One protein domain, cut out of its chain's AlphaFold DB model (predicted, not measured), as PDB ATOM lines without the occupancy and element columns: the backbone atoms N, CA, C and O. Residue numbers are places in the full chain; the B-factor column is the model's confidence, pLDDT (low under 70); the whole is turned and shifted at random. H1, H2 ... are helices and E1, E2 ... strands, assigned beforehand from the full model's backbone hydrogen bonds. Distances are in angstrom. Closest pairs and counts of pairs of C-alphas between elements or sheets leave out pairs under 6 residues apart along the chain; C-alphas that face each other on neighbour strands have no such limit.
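AT A GLANCE: This is residues 693 to 733 of the 733 residues of an uncharacterized protein of Mycobacterium syngnathidarum (UniProt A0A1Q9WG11). Two short parallel strands, E1 and E2, lie side by side as a small ribbon; a short helix, H1, and a loop lead from the end of E1 back to the start of E2, and a winding tail, residues 720 to 733, follows E2. The 41 printed residues run E1, H1, E2, mixed in class, with under half in named elements. The whole is compact, radius of gyration of the C-alphas 9.9 A, spanning 27 by 21 by 16 A.

HOW THE PARTS SIT: Start at E1, residues 693 to 698, parallel to E2, residues 714 to 719, at 36 degrees; N 695 and O 715 are 2.8 A apart, within hydrogen-bond range. With H1, residues 699 to 703, they form a strand-helix-strand unit, parallel neighbour strands with a helix between, its crossover right-handed. The closest C-alphas of H1 and E2 are Val 699 and Leu 718, 6.5 A. In H1 every O i to N i+4 pair is within hydrogen-bond range.

IN THESE COORDINATES: Find C-alpha 693 at (170.100, 166.169, 227.301); E1 runs 16.1 A from there. H1 spans 6.2 A. E2 runs 15.4 A, to C-alpha 719 at (181.030, 175.756, 226.367).

THE WHOLE: The farthest C-alphas, Pro 712 and Arg 731, are 26.9 A apart. The printed part has no cut and no long link; residues 728 to 733 are under pLDDT 70.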
ATOM      1  N   THR A 693     168.706 166.603 227.406       85.12
ATOM      2  CA  THR A 693     170.100 166.169 227.301       85.12
ATOM      3  C   THR A 693     170.943 167.331 226.770       85.12
ATOM      4  O   THR A 693     170.689 167.757 225.642       85.12
ATOM      5  N   PRO A 694     171.930 167.833 227.529       86.31
ATOM      6  CA  PRO A 694     172.746 168.949 227.081       86.31
ATOM      7  C   PRO A 694     173.711 168.513 225.974       86.31
ATOM      8  O   PRO A 694     174.381 167.484 226.091       86.31
ATOM      9  N   ILE A 695     173.798 169.311 224.914       87.75
ATOM     10  CA  ILE A 695     174.750 169.168 223.814       87.75
ATOM     11  C   ILE A 695     175.733 170.335 223.887       87.75
ATOM     12  O   ILE A 695     175.305 171.484 223.748       87.75
ATOM     13  N   PRO A 696     177.029 170.074 224.134       84.69
ATOM     14  CA  PRO A 696     178.020 171.128 224.270       84.69
ATOM     15  C   PRO A 696     178.240 171.828 222.925       84.69
ATOM     16  O   PRO A 696     178.586 171.182 221.937       84.69
ATOM     17  N   VAL A 697     178.049 173.147 222.887       83.75
ATOM     18  CA  VAL A 697     178.262 173.981 221.696       83.75
ATOM     19  C   VAL A 697     178.958 175.277 222.102       83.75
ATOM     20  O   VAL A 697     178.634 175.879 223.121       83.75
ATOM     21  N   THR A 698     179.931 175.723 221.311       83.06
ATOM     22  CA  THR A 698     180.598 177.011 221.554       83.06
ATOM     23  C   THR A 698     179.745 178.179 221.070       83.06
ATOM     24  O   THR A 698     179.003 178.036 220.099       83.06
ATOM     25  N   VAL A 699     179.951 179.367 221.640       77.38
ATOM     26  CA  VAL A 699     179.286 180.610 221.201       77.38
ATOM     27  C   VAL A 699     179.462 180.867 219.693       77.38
ATOM     28  O   VAL A 699     178.520 181.301 219.036       77.38
ATOM     29  N   GLU A 700     180.632 180.548 219.131       76.81
ATOM     30  CA  GLU A 700     180.942 180.714 217.699       76.81
ATOM     31  C   GLU A 700     180.062 179.809 216.816       76.81
ATOM     32  O   GLU A 700     179.342 180.310 215.961       76.81
ATOM     33  N   HIS A 701     179.989 178.503 217.101       80.75
ATOM     34  CA  HIS A 701     179.090 177.562 216.407       80.75
ATOM     35  C   HIS A 701     177.606 177.979 216.406       80.75
ATOM     36  O   HIS A 701     176.911 177.745 215.416       80.75
ATOM     37  N   LEU A 702     177.113 178.583 217.495       74.62
ATOM     38  CA  LEU A 702     175.739 179.095 217.580       74.62
ATOM     39  C   LEU A 702     175.538 180.376 216.760       74.62
ATOM     40  O   LEU A 702     174.501 180.521 216.118       74.62
ATOM     41  N   ARG A 703     176.522 181.285 216.757       77.12
ATOM     42  CA  ARG A 703     176.473 182.540 215.985       77.12
ATOM     43  C   ARG A 703     176.619 182.316 214.483       77.12
ATOM     44  O   ARG A 703     175.931 182.969 213.709       77.12
ATOM     45  N   ASP A 704     177.457 181.364 214.091       80.25
ATOM     46  CA  ASP A 704     177.733 181.045 212.688       80.25
ATOM     47  C   ASP A 704     176.646 180.161 212.051       80.25
ATOM     48  O   ASP A 704     176.757 179.791 210.882       80.25
ATOM     49  N   GLY A 705     175.614 179.770 212.812       75.69
ATOM     50  CA  GLY A 705     174.549 178.876 212.341       75.69
ATOM     51  C   GLY A 705     175.028 177.450 212.038       75.69
ATOM     52  O   GLY A 705     174.384 176.737 211.276       75.69
ATOM     53  N   ARG A 706     176.162 177.028 212.616       76.81
ATOM     54  CA  ARG A 706     176.798 175.713 212.394       76.81
ATOM     55  C   ARG A 706     176.530 174.710 213.524       76.81
ATOM     56  O   ARG A 706     177.215 173.692 213.615       76.81
ATOM     57  N   ALA A 707     175.592 175.006 214.421       77.62
ATOM     58  CA  ALA A 707     175.242 174.119 215.522       77.62
ATOM     59  C   ALA A 707     174.512 172.858 215.010       77.62
ATOM     60  O   ALA A 707     173.736 172.951 214.056       77.62
ATOM     61  N   PRO A 708     174.749 171.677 215.615       79.69
ATOM     62  CA  PRO A 708     174.058 170.454 215.224       79.69
ATOM     63  C   PRO A 708     172.561 170.578 215.509       79.69
ATOM     64  O   PRO A 708     172.180 171.035 216.585       79.69
ATOM     65  N   GLU A 709     171.721 170.137 214.571       83.31
ATOM     66  CA  GLU A 709     170.272 170.116 214.766       83.31
ATOM     67  C   GLU A 709     169.922 169.294 216.014       83.31
ATOM     68  O   GLU A 709     170.366 168.154 216.178       83.31
ATOM     69  N   LEU A 710     169.178 169.911 216.933       84.69
ATOM     70  CA  LEU A 710     168.801 169.277 218.187       84.69
ATOM     71  C   LEU A 710     167.567 168.412 217.997       84.69
ATOM     72  O   LEU A 710     166.535 168.858 217.501       84.69
ATOM     73  N   GLU A 711     167.636 167.206 218.538       88.19
ATOM     74  CA  GLU A 711     166.451 166.391 218.737       88.19
ATOM     75  C   GLU A 711     165.555 167.003 219.836       88.19
ATOM     76  O   GLU A 711     166.062 167.634 220.769       88.19
ATOM     77  N   PRO A 712     164.227 166.771 219.834       83.38
ATOM     78  CA  PRO A 712     163.294 167.431 220.762       83.38
ATOM     79  C   PRO A 712     163.564 167.213 222.267       83.38
ATOM     80  O   PRO A 712     163.069 167.963 223.109       83.38
ATOM     81  N   TRP A 713     164.335 166.179 222.622       83.69
ATOM     82  CA  TRP A 713     164.756 165.864 223.995       83.69
ATOM     83  C   TRP A 713     166.136 166.434 224.370       83.69
ATOM     84  O   TRP A 713     166.653 166.121 225.449       83.69
ATOM     85  N   GLN A 714     166.762 167.218 223.493       88.06
ATOM     86  CA  GLN A 714     168.088 167.808 223.673       88.06
ATOM     87  C   GLN A 714     168.007 169.328 223.864       88.06
ATOM     88  O   GLN A 714     167.020 169.973 223.508       88.06
ATOM     89  N   GLU A 715     169.044 169.899 224.468       86.56
ATOM     90  CA  GLU A 715     169.217 171.344 224.628       86.56
ATOM     91  C   GLU A 715     170.684 171.728 224.430       86.56
ATOM     92  O   GLU A 715     171.574 170.917 224.680       86.56
ATOM     93  N   TYR A 716     170.958 172.954 223.988       88.31
ATOM     94  CA  TYR A 716     172.335 173.429 223.893       88.31
ATOM     95  C   TYR A 716     172.896 173.750 225.278       88.31
ATOM     96  O   TYR A 716     172.252 174.405 226.096       88.31
ATOM     97  N   GLN A 717     174.139 173.341 225.512       87.62
ATOM     98  CA  GLN A 717     174.946 173.771 226.641       87.62
ATOM     99  C   GLN A 717     176.137 174.562 226.114       87.62
ATOM    100  O   GLN A 717     176.987 174.020 225.413       87.62
ATOM    101  N   LEU A 718     176.208 175.844 226.465       84.50
ATOM    102  CA  LEU A 718     177.313 176.697 226.049       84.50
ATOM    103  C   LEU A 718     178.624 176.268 226.719       84.50
ATOM    104  O   LEU A 718     178.679 176.100 227.942       84.50
ATOM    105  N   VAL A 719     179.670 176.083 225.910       85.69
ATOM    106  CA  VAL A 719     181.030 175.756 226.367       85.69
ATOM    107  C   VAL A 719     182.097 176.642 225.707       85.69
ATOM    108  O   VAL A 719     181.894 177.152 224.605       85.69
ATOM    109  N   ASP A 720     183.236 176.849 226.368       82.12
ATOM    110  CA  ASP A 720     184.414 177.499 225.786       82.12
ATOM    111  C   ASP A 720     185.191 176.549 224.845       82.12
ATOM    112  O   ASP A 720     184.849 175.376 224.678       82.12
ATOM    113  N   ARG A 721     186.272 177.046 224.222       75.00
ATOM    114  CA  ARG A 721     187.132 176.247 223.321       75.00
ATOM    115  C   ARG A 721     187.865 175.093 224.024       75.00
ATOM    116  O   ARG A 721     188.406 174.226 223.348       75.00
ATOM    117  N   GLN A 722     187.897 175.088 225.355       77.12
ATOM    118  CA  GLN A 722     188.501 174.049 226.189       77.12
ATOM    119  C   GLN A 722     187.448 173.052 226.716       77.12
ATOM    120  O   GLN A 722     187.810 172.064 227.352       77.12
ATOM    121  N   GLY A 723     186.159 173.269 226.420       72.56
ATOM    122  CA  GLY A 723     185.041 172.427 226.844       72.56
ATOM    123  C   GLY A 723     184.441 172.793 228.207       72.56
ATOM    124  O   GLY A 723     183.588 172.058 228.706       72.56
ATOM    125  N   ASN A 724     184.845 173.910 228.818       80.31
ATOM    126  CA  ASN A 724     184.287 174.367 230.091       80.31
ATOM    127  C   ASN A 724     182.948 175.061 229.871       80.31
ATOM    128  O   ASN A 724     182.784 175.813 228.915       80.31
ATOM    129  N   ARG A 725     181.988 174.849 230.773       78.50
ATOM    130  CA  ARG A 725     180.665 175.477 230.683       78.50
ATOM    131  C   ARG A 725     180.781 176.999 230.817       78.50
ATOM    132  O   ARG A 725     181.430 177.493 231.737       78.50
ATOM    133  N   VAL A 726     180.123 177.718 229.914       77.75
ATOM    134  CA  VAL A 726     180.048 179.182 229.933       77.75
ATOM    135  C   VAL A 726     178.600 179.651 229.876       77.75
ATOM    136  O   VAL A 726     177.716 178.922 229.421       77.75
ATOM    137  N   ASP A 727     178.343 180.851 230.384       74.25
ATOM    138  CA  ASP A 727     177.054 181.524 230.229       74.25
ATOM    139  C   ASP A 727     176.883 182.135 228.821       74.25
ATOM    140  O   ASP A 727     177.766 182.053 227.963       74.25
ATOM    141  N   GLU A 728     175.730 182.763 228.574       64.44
ATOM    142  CA  GLU A 728     175.409 183.441 227.305       64.44
ATOM    143  C   GLU A 728     176.370 184.596 226.946       64.44
ATOM    144  O   GLU A 728     176.415 185.026 225.791       64.44
ATOM    145  N   TYR A 729     177.193 185.045 227.902       67.56
ATOM    146  CA  TYR A 729     178.204 186.093 227.746       67.56
ATOM    147  C   TYR A 729     179.637 185.542 227.642       67.56
ATOM    148  O   TYR A 729     180.587 186.325 227.592       67.56
ATOM    149  N   GLY A 730     179.816 184.217 227.601       59.03
ATOM    150  CA  GLY A 730     181.126 183.570 227.502       59.03
ATOM    151  C   GLY A 730     181.927 183.569 228.807       59.03
ATOM    152  O   GLY A 730     183.139 183.355 228.778       59.03
ATOM    153  N   ARG A 731     181.285 183.815 229.953       68.44
ATOM    154  CA  ARG A 731     181.931 183.763 231.270       68.44
ATOM    155  C   ARG A 731     181.862 182.341 231.810       68.44
ATOM    156  O   ARG A 731     180.811 181.707 231.753       68.44
ATOM    157  N   ALA A 732     182.983 181.841 232.325       60.19
ATOM    158  CA  ALA A 732     183.051 180.518 232.939       60.19
ATOM    159  C   ALA A 732     182.081 180.418 234.129       60.19
ATOM    160  O   ALA A 732     182.084 181.289 235.003       60.19
ATOM    161  N   SER A 733     181.250 179.370 234.131       54.59
ATOM    162  CA  SER A 733     180.219 179.111 235.150       54.59
ATOM    163  C   SER A 733     180.690 178.182 236.262       54.59
ATOM    164  O   SER A 733     181.267 177.127 235.904       54.59
TER     165      SER A 733